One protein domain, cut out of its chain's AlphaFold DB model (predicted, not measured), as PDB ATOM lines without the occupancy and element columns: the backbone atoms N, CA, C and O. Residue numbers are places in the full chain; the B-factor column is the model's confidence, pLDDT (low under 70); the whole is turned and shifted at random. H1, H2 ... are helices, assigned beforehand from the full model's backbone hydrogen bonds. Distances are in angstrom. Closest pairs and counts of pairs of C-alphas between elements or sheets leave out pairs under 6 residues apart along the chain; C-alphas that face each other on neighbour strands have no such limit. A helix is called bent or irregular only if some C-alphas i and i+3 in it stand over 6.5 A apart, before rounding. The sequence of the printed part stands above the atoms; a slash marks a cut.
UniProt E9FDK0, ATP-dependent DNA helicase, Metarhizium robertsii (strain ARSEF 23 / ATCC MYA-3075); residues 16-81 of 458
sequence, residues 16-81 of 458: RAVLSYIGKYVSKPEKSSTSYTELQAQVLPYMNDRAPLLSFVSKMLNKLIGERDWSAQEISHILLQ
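This is residues 16 to 81 of the 458 residues of the protein "ATP-dependent DNA helicase" of Metarhizium robertsii (strain ARSEF 23 / ATCC MYA-3075) (UniProt E9FDK0). What shape do these atoms make? The model is an open, stretched-out string of helices that folds back once: H1 sticks out alone at one end, an outstretched link leads to H2, and after a turn at residues 47 to 51 H3 runs back with H2 packed on it at a steep angle. H4 then sticks out beyond the H2 and H3 pair. What is it built of? The 66 printed residues hold four named helices, H1 to H4 in chain order, and no named strand, in the class all helix. The whole is extended, with a radius of gyration of the C-alphas of 17.6 A and spans of 60 by 27 by 12 A.

What does the first helix touch? H1, residues 16 to 26, touches no helix, and residues 16 to 28 stand free. Which helices touch? H2, residues 36 to 46, and H3, residues 52 to 66, touch, their closest C-alphas being those of Val 43 and Lys 59, 6.3 A apart. They run opposite ways at a steep tilt of 57 degrees. Where is the last helix? H4, residues 72 to 79, is apart from H1, H2 and H3, and residues 72 to 81 stand free. How do the backbones run? In H1, H3 and H4 every O i to N i+4 pair is within hydrogen-bond range; in H2 5 of 7 are.

Where does the first helix begin? H1 begins at C-alpha 16, (-5.264, -12.814, -45.063), and is 15.1 A long. How long are the others? H2 measures 16.3 A and is only just irregular, with C-alphas 42 and 45 6.8 A apart. H3 measures 21.2 A, and H4, 10.4 A long, ends at C-alpha 79, (-7.426, -36.517, -19.419).

How far does it reach? The two C-alphas farthest apart, those of Arg 16 and Arg 50, are 61.2 A apart. Is it continuous? The printed part has no cut, and its links are tight from H2 to H3 and from H3 to H4, and short from H1 to H2. Where is confidence low? The mean pLDDT of the printed part is 72.6, and 24 residues are under 70, among them 24 to 33 and 65 to 73.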
ATOM      1  N   ARG A  16      -4.772 -11.548 -44.503       74.25
ATOM      2  CA  ARG A  16      -5.264 -12.814 -45.063       74.25
ATOM      3  C   ARG A  16      -4.182 -13.893 -45.025       74.25
ATOM      4  O   ARG A  16      -4.485 -15.007 -44.613       74.25
ATOM      5  N   ALA A  17      -2.933 -13.541 -45.338       69.56
ATOM      6  CA  ALA A  17      -1.790 -14.445 -45.211       69.56
ATOM      7  C   ALA A  17      -1.580 -14.885 -43.753       69.56
ATOM      8  O   ALA A  17      -1.418 -16.072 -43.491       69.56
ATOM      9  N   VAL A  18      -1.691 -13.963 -42.784       77.44
ATOM     10  CA  VAL A  18      -1.638 -14.308 -41.347       77.44
ATOM     11  C   VAL A  18      -2.740 -15.300 -40.972       77.44
ATOM     12  O   VAL A  18      -2.472 -16.296 -40.305       77.44
ATOM     13  N   LEU A  19      -3.987 -15.026 -41.367       75.44
ATOM     14  CA  LEU A  19      -5.127 -15.878 -41.024       75.44
ATOM     15  C   LEU A  19      -5.036 -17.256 -41.686       75.44
ATOM     16  O   LEU A  19      -5.317 -18.249 -41.021       75.44
ATOM     17  N   SER A  20      -4.613 -17.318 -42.951       69.25
ATOM     18  CA  SER A  20      -4.386 -18.573 -43.677       69.25
ATOM     19  C   SER A  20      -3.265 -19.387 -43.033       69.25
ATOM     20  O   SER A  20      -3.452 -20.566 -42.747       69.25
ATOM     21  N   TYR A  21      -2.147 -18.741 -42.688       73.44
ATOM     22  CA  TYR A  21      -1.036 -19.376 -41.981       73.44
ATOM     23  C   TYR A  21      -1.487 -19.948 -40.631       73.44
ATOM     24  O   TYR A  21      -1.304 -21.132 -40.362       73.44
ATOM     25  N   ILE A  22      -2.150 -19.146 -39.791       75.75
ATOM     26  CA  ILE A  22      -2.693 -19.631 -38.512       75.75
ATOM     27  C   ILE A  22      -3.661 -20.796 -38.756       75.75
ATOM     28  O   ILE A  22      -3.582 -21.796 -38.047       75.75
ATOM     29  N   GLY A  23      -4.529 -20.684 -39.765       70.94
ATOM     30  CA  GLY A  23      -5.423 -21.749 -40.209       70.94
ATOM     31  C   GLY A  23      -4.663 -23.041 -40.495       70.94
ATOM     32  O   GLY A  23      -4.877 -24.012 -39.780       70.94
ATOM     33  N   LYS A  24      -3.717 -23.021 -41.445       68.56
ATOM     34  CA  LYS A  24      -2.904 -24.175 -41.875       68.56
ATOM     35  C   LYS A  24      -2.262 -24.899 -40.694       68.56
ATOM     36  O   LYS A  24      -2.285 -26.123 -40.649       68.56
ATOM     37  N   TYR A  25      -1.716 -24.167 -39.723       66.88
ATOM     38  CA  TYR A  25      -1.025 -24.775 -38.580       66.88
ATOM     39  C   TYR A  25      -1.959 -25.234 -37.457       66.88
ATOM     40  O   TYR A  25      -1.657 -26.225 -36.796       66.88
ATOM     41  N   VAL A  26      -3.081 -24.546 -37.229       65.44
ATOM     42  CA  VAL A  26      -4.081 -24.962 -36.230       65.44
ATOM     43  C   VAL A  26      -4.915 -26.136 -36.740       65.44
ATOM     44  O   VAL A  26      -5.313 -26.983 -35.947       65.44
ATOM     45  N   SER A  27      -5.176 -26.199 -38.046       60.28
ATOM     46  CA  SER A  27      -5.944 -27.267 -38.684       60.28
ATOM     47  C   SER A  27      -5.069 -28.352 -39.295       60.28
ATOM     48  O   SER A  27      -5.606 -29.173 -40.035       60.28
ATOM     49  N   LYS A  28      -3.750 -28.349 -39.048       63.34
ATOM     50  CA  LYS A  28      -2.851 -29.384 -39.564       63.34
ATOM     51  C   LYS A  28      -3.300 -30.724 -38.975       63.34
ATOM     52  O   LYS A  28      -3.159 -30.903 -37.763       63.34
ATOM     53  N   PRO A  29      -3.866 -31.635 -39.783       56.34
ATOM     54  CA  PRO A  29      -4.323 -32.904 -39.251       56.34
ATOM     55  C   PRO A  29      -3.105 -33.712 -38.794       56.34
ATOM     56  O   PRO A  29      -2.071 -33.733 -39.469       56.34
ATOM     57  N   GLU A  30      -3.213 -34.369 -37.640       62.34
ATOM     58  CA  GLU A  30      -2.290 -35.453 -37.302       62.34
ATOM     59  C   GLU A  30      -2.458 -36.579 -38.330       62.34
ATOM     60  O   GLU A  30      -3.510 -36.725 -38.962       62.34
ATOM     61  N   LYS A  31      -1.403 -37.373 -38.527       62.56
ATOM     62  CA  LYS A  31      -1.461 -38.499 -39.461       62.56
ATOM     63  C   LYS A  31      -2.527 -39.478 -38.963       62.56
ATOM     64  O   LYS A  31      -2.331 -40.097 -37.922       62.56
ATOM     65  N   SER A  32      -3.619 -39.621 -39.713       61.34
ATOM     66  CA  SER A  32      -4.657 -40.603 -39.403       61.34
ATOM     67  C   SER A  32      -4.047 -41.999 -39.321       61.34
ATOM     68  O   SER A  32      -3.220 -42.358 -40.169       61.34
ATOM     69  N   SER A  33      -4.471 -42.779 -38.327       67.06
ATOM     70  CA  SER A  33      -4.088 -44.181 -38.208       67.06
ATOM     71  C   SER A  33      -4.365 -44.957 -39.487       67.06
ATOM     72  O   SER A  33      -5.291 -44.673 -40.256       67.06
ATOM     73  N   THR A  34      -3.545 -45.983 -39.701       71.00
ATOM     74  CA  THR A  34      -3.889 -47.016 -40.678       71.00
ATOM     75  C   THR A  34      -5.213 -47.673 -40.302       71.00
ATOM     76  O   THR A  34      -5.552 -47.827 -39.124       71.00
ATOM     77  N   SER A  35      -5.989 -48.068 -41.309       78.50
ATOM     78  CA  SER A  35      -7.299 -48.670 -41.068       78.50
ATOM     79  C   SER A  35      -7.171 -49.928 -40.202       78.50
ATOM     80  O   SER A  35      -6.195 -50.677 -40.295       78.50
ATOM     81  N   TYR A  36      -8.194 -50.229 -39.394       78.44
ATOM     82  CA  TYR A  36      -8.199 -51.455 -38.587       78.44
ATOM     83  C   TYR A  36      -7.941 -52.712 -39.430       78.44
ATOM     84  O   TYR A  36      -7.287 -53.634 -38.957       78.44
ATOM     85  N   THR A  37      -8.407 -52.749 -40.678       80.50
ATOM     86  CA  THR A  37      -8.169 -53.849 -41.623       80.50
ATOM     87  C   THR A  37      -6.698 -54.000 -42.010       80.50
ATOM     88  O   THR A  37      -6.184 -55.117 -42.052       80.50
ATOM     89  N   GLU A  38      -5.994 -52.894 -42.236       79.38
ATOM     90  CA  GLU A  38      -4.561 -52.910 -42.553       79.38
ATOM     91  C   GLU A  38      -3.726 -53.273 -41.325       79.38
ATOM     92  O   GLU A  38      -2.804 -54.085 -41.419       79.38
ATOM     93  N   LEU A  39      -4.090 -52.747 -40.150       79.62
ATOM     94  CA  LEU A  39      -3.457 -53.110 -38.883       79.62
ATOM     95  C   LEU A  39      -3.555 -54.622 -38.624       79.62
ATOM     96  O   LEU A  39      -2.562 -55.247 -38.245       79.62
ATOM     97  N   GLN A  40      -4.718 -55.223 -38.897       79.81
ATOM     98  CA  GLN A  40      -4.935 -56.669 -38.776       79.81
ATOM     99  C   GLN A  40      -4.046 -57.471 -39.727       79.81
ATOM    100  O   GLN A  40      -3.402 -58.430 -39.292       79.81
ATOM    101  N   ALA A  41      -3.968 -57.064 -40.997       83.12
ATOM    102  CA  ALA A  41      -3.125 -57.716 -42.000       83.12
ATOM    103  C   ALA A  41      -1.646 -57.738 -41.586       83.12
ATOM    104  O   ALA A  41      -0.954 -58.728 -41.806       83.12
ATOM    105  N   GLN A  42      -1.175 -56.681 -40.921       79.00
ATOM    106  CA  GLN A  42       0.206 -56.585 -40.448       79.00
ATOM    107  C   GLN A  42       0.478 -57.408 -39.173       79.00
ATOM    108  O   GLN A  42       1.629 -57.737 -38.891       79.00
ATOM    109  N   VAL A  43      -0.548 -57.735 -38.379       81.19
ATOM    110  CA  VAL A  43      -0.416 -58.519 -37.134       81.19
ATOM    111  C   VAL A  43      -0.518 -60.028 -37.382       81.19
ATOM    112  O   VAL A  43       0.174 -60.805 -36.718       81.19
ATOM    113  N   LEU A  44      -1.352 -60.434 -38.344       78.81
ATOM    114  CA  LEU A  44      -1.649 -61.831 -38.689       78.81
ATOM    115  C   LEU A  44      -0.409 -62.740 -38.858       78.81
ATOM    116  O   LEU A  44      -0.430 -63.841 -38.305       78.81
ATOM    117  N   PRO A  45       0.689 -62.321 -39.524       81.38
ATOM    118  CA  PRO A  45       1.869 -63.174 -39.724       81.38
ATOM    119  C   PRO A  45       2.642 -63.516 -38.445       81.38
ATOM    120  O   PRO A  45       3.436 -64.450 -38.439       81.38
ATOM    121  N   TYR A  46       2.440 -62.760 -37.363       75.50
ATOM    122  CA  TYR A  46       3.237 -62.868 -36.140       75.50
ATOM    123  C   TYR A  46       2.449 -63.455 -34.965       75.50
ATOM    124  O   TYR A  46       2.863 -63.284 -33.814       75.50
ATOM    125  N   MET A  47       1.291 -64.068 -35.208       76.19
ATOM    126  CA  MET A  47       0.472 -64.641 -34.141       76.19
ATOM    127  C   MET A  47       1.115 -65.891 -33.534       76.19
ATOM    128  O   MET A  47       1.751 -66.680 -34.220       76.19
ATOM    129  N   ASN A  48       0.947 -66.070 -32.224       74.88
ATOM    130  CA  ASN A  48       1.375 -67.279 -31.529       74.88
ATOM    131  C   ASN A  48       0.315 -68.382 -31.662       74.88
ATOM    132  O   ASN A  48      -0.813 -68.213 -31.192       74.88
ATOM    133  N   ASP A  49       0.710 -69.535 -32.202       74.75
ATOM    134  CA  ASP A  49      -0.159 -70.698 -32.431       74.75
ATOM    135  C   ASP A  49      -0.771 -71.284 -31.150       74.75
ATOM    136  O   ASP A  49      -1.827 -71.914 -31.186       74.75
ATOM    137  N   ARG A  50      -0.134 -71.076 -29.991       69.75
ATOM    138  CA  ARG A  50      -0.603 -71.627 -28.708       69.75
ATOM    139  C   ARG A  50      -1.735 -70.820 -28.073       69.75
ATOM    140  O   ARG A  50      -2.467 -71.355 -27.248       69.75
ATOM    141  N   ALA A  51      -1.861 -69.537 -28.416       69.94
ATOM    142  CA  ALA A  51      -2.883 -68.641 -27.873       69.94
ATOM    143  C   ALA A  51      -3.258 -67.558 -28.905       69.94
ATOM    144  O   ALA A  51      -2.991 -66.372 -28.683       69.94
ATOM    145  N   PRO A  52      -3.872 -67.944 -30.038       72.25
ATOM    146  CA  PRO A  52      -4.018 -67.075 -31.206       72.25
ATOM    147  C   PRO A  52      -4.868 -65.833 -30.924       72.25
ATOM    148  O   PRO A  52      -4.471 -64.732 -31.285       72.25
ATOM    149  N   LEU A  53      -5.983 -65.970 -30.196       73.62
ATOM    150  CA  LEU A  53      -6.853 -64.840 -29.843       73.62
ATOM    151  C   LEU A  53      -6.163 -63.828 -28.921       73.62
ATOM    152  O   LEU A  53      -6.207 -62.629 -29.175       73.62
ATOM    153  N   LEU A  54      -5.492 -64.302 -27.868       70.75
ATOM    154  CA  LEU A  54      -4.788 -63.421 -26.935       70.75
ATOM    155  C   LEU A  54      -3.585 -62.752 -27.612       70.75
ATOM    156  O   LEU A  54      -3.339 -61.565 -27.409       70.75
ATOM    157  N   SER A  55      -2.870 -63.499 -28.458       69.06
ATOM    158  CA  SER A  55      -1.767 -62.981 -29.266       69.06
ATOM    159  C   SER A  55      -2.240 -61.931 -30.267       69.06
ATOM    160  O   SER A  55      -1.551 -60.931 -30.449       69.06
ATOM    161  N   PHE A  56      -3.387 -62.144 -30.910       78.44
ATOM    162  CA  PHE A  56      -3.982 -61.195 -31.843       78.44
ATOM    163  C   PHE A  56      -4.378 -59.905 -31.135       78.44
ATOM    164  O   PHE A  56      -3.920 -58.836 -31.521       78.44
ATOM    165  N   VAL A  57      -5.172 -60.005 -30.064       79.12
ATOM    166  CA  VAL A  57      -5.654 -58.841 -29.309       79.12
ATOM    167  C   VAL A  57      -4.484 -58.052 -28.727       79.12
ATOM    168  O   VAL A  57      -4.440 -56.838 -28.881       79.12
ATOM    169  N   SER A  58      -3.499 -58.727 -28.127       73.31
ATOM    170  CA  SER A  58      -2.309 -58.071 -27.574       73.31
ATOM    171  C   SER A  58      -1.502 -57.341 -28.652       73.31
ATOM    172  O   SER A  58      -1.170 -56.168 -28.492       73.31
ATOM    173  N   LYS A  59      -1.244 -57.983 -29.800       75.44
ATOM    174  CA  LYS A  59      -0.496 -57.362 -30.904       75.44
ATOM    175  C   LYS A  59      -1.272 -56.236 -31.585       75.44
ATOM    176  O   LYS A  59      -0.667 -55.222 -31.915       75.44
ATOM    177  N   MET A  60      -2.589 -56.372 -31.737       79.81
ATOM    178  CA  MET A  60      -3.464 -55.308 -32.238       79.81
ATOM    179  C   MET A  60      -3.476 -54.101 -31.297       79.81
ATOM    180  O   MET A  60      -3.287 -52.982 -31.758       79.81
ATOM    181  N   LEU A  61      -3.631 -54.311 -29.984       73.94
ATOM    182  CA  LEU A  61      -3.589 -53.233 -28.989       73.94
ATOM    183  C   LEU A  61      -2.228 -52.533 -28.965       73.94
ATOM    184  O   LEU A  61      -2.178 -51.309 -28.963       73.94
ATOM    185  N   ASN A  62      -1.127 -53.287 -29.011       72.81
ATOM    186  CA  ASN A  62       0.219 -52.708 -29.056       72.81
ATOM    187  C   ASN A  62       0.443 -51.860 -30.311       72.81
ATOM    188  O   ASN A  62       1.049 -50.796 -30.229       72.81
ATOM    189  N   LYS A  63      -0.085 -52.304 -31.458       73.25
ATOM    190  CA  LYS A  63       0.003 -51.555 -32.711       73.25
ATOM    191  C   LYS A  63      -0.837 -50.276 -32.666       73.25
ATOM    192  O   LYS A  63      -0.330 -49.215 -33.000       73.25
ATOM    193  N   LEU A  64      -2.061 -50.357 -32.139       71.56
ATOM    194  CA  LEU A  64      -2.944 -49.202 -31.940       71.56
ATOM    195  C   LEU A  64      -2.356 -48.148 -30.991       71.56
ATOM    196  O   LEU A  64      -2.568 -46.965 -31.201       71.56
ATOM    197  N   ILE A  65      -1.589 -48.551 -29.970       67.38
ATOM    198  CA  ILE A  65      -0.893 -47.616 -29.063       67.38
ATOM    199  C   ILE A  65       0.216 -46.827 -29.788       67.38
ATOM    200  O   ILE A  65       0.600 -45.743 -29.338       67.38
ATOM    201  N   GLY A  66       0.763 -47.383 -30.872       62.81
ATOM    202  CA  GLY A  66       1.765 -46.737 -31.720       62.81
ATOM    203  C   GLY A  66       1.174 -45.794 -32.769       62.81
ATOM    204  O   GLY A  66       1.871 -44.879 -33.211       62.81
ATOM    205  N   GLU A  67      -0.094 -45.980 -33.139       67.88
ATOM    206  CA  GLU A  67      -0.800 -45.063 -34.028       67.88
ATOM    207  C   GLU A  67      -1.089 -43.747 -33.290       67.88
ATOM    208  O   GLU A  67      -1.566 -43.727 -32.152       67.88
ATOM    209  N   ARG A  68      -0.759 -42.616 -33.919       66.00
ATOM    210  CA  ARG A  68      -0.924 -41.286 -33.323       66.00
ATOM    211  C   ARG A  68      -2.140 -40.591 -33.920       66.00
ATOM    212  O   ARG A  68      -1.998 -39.632 -34.662       66.00
ATOM    213  N   ASP A  69      -3.326 -41.066 -33.557       65.38
ATOM    214  CA  ASP A  69      -4.583 -40.414 -33.951       65.38
ATOM    215  C   ASP A  69      -4.841 -39.105 -33.197       65.38
ATOM    216  O   ASP A  69      -5.583 -38.250 -33.669       65.38
ATOM    217  N   TRP A  70      -4.245 -38.966 -32.008       63.25
ATOM    218  CA  TRP A  70      -4.446 -37.826 -31.117       63.25
ATOM    219  C   TRP A  70      -3.098 -37.246 -30.699       63.25
ATOM    220  O   TRP A  70      -2.187 -37.968 -30.268       63.25
ATOM    221  N   SER A  71      -2.979 -35.926 -30.779       68.19
ATOM    222  CA  SER A  71      -1.799 -35.208 -30.305       68.19
ATOM    223  C   SER A  71      -1.664 -35.321 -28.778       68.19
ATOM    224  O   SER A  71      -2.638 -35.499 -28.040       68.19
ATOM    225  N   ALA A  72      -0.442 -35.184 -28.252       67.62
ATOM    226  CA  ALA A  72      -0.215 -35.217 -26.799       67.62
ATOM    227  C   ALA A  72      -0.988 -34.100 -26.071       67.62
ATOM    228  O   ALA A  72      -1.402 -34.258 -24.919       67.62
ATOM    229  N   GLN A  73      -1.196 -32.977 -26.758       68.94
ATOM    230  CA  GLN A  73      -1.989 -31.842 -26.322       68.94
ATOM    231  C   GLN A  73      -3.460 -32.245 -26.184       68.94
ATOM    232  O   GLN A  73      -4.022 -32.087 -25.102       68.94
ATOM    233  N   GLU A  74      -4.067 -32.833 -27.217       71.94
ATOM    234  CA  GLU A  74      -5.458 -33.302 -27.166       71.94
ATOM    235  C   GLU A  74      -5.668 -34.355 -26.081       71.94
ATOM    236  O   GLU A  74      -6.604 -34.236 -25.293       71.94
ATOM    237  N   ILE A  75      -4.758 -35.329 -25.960       76.38
ATOM    238  CA  ILE A  75      -4.816 -36.343 -24.896       76.38
ATOM    239  C   ILE A  75      -4.772 -35.679 -23.517       76.38
ATOM    240  O   ILE A  75      -5.561 -36.024 -22.639       76.38
ATOM    241  N   SER A  76      -3.887 -34.700 -23.316       75.19
ATOM    242  CA  SER A  76      -3.801 -33.966 -22.047       75.19
ATOM    243  C   SER A  76      -5.099 -33.219 -21.742       75.19
ATOM    244  O   SER A  76      -5.574 -33.245 -20.610       75.19
ATOM    245  N   HIS A  77      -5.704 -32.591 -22.749       77.94
ATOM    246  CA  HIS A  77      -6.996 -31.924 -22.619       77.94
ATOM    247  C   HIS A  77      -8.124 -32.905 -22.270       77.94
ATOM    248  O   HIS A  77      -8.903 -32.622 -21.365       77.94
ATOM    249  N   ILE A  78      -8.170 -34.081 -22.901       76.44
ATOM    250  CA  ILE A  78      -9.143 -35.138 -22.587       76.44
ATOM    251  C   ILE A  78      -8.964 -35.629 -21.144       76.44
ATOM    252  O   ILE A  78      -9.926 -35.650 -20.377       76.44
ATOM    253  N   LEU A  79      -7.735 -35.984 -20.751       77.88
ATOM    254  CA  LEU A  79      -7.426 -36.517 -19.419       77.88
ATOM    255  C   LEU A  79      -7.733 -35.517 -18.303       77.88
ATOM    256  O   LEU A  79      -8.221 -35.901 -17.242       77.88
ATOM    257  N   LEU A  80      -7.458 -34.236 -18.545       84.25
ATOM    258  CA  LEU A  80      -7.732 -33.155 -17.602       84.25
ATOM    259  C   LEU A  80      -9.167 -32.614 -17.714       84.25
ATOM    260  O   LEU A  80      -9.520 -31.698 -16.974       84.25
ATOM    261  N   GLN A  81      -9.979 -33.152 -18.633       79.69
ATOM    262  CA  GLN A  81     -11.326 -32.667 -18.956       79.69
ATOM    263  C   GLN A  81     -11.355 -31.161 -19.270       79.69
ATOM    264  O   GLN A  81     -12.293 -30.437 -18.931       79.69
TER     265      GLN A  81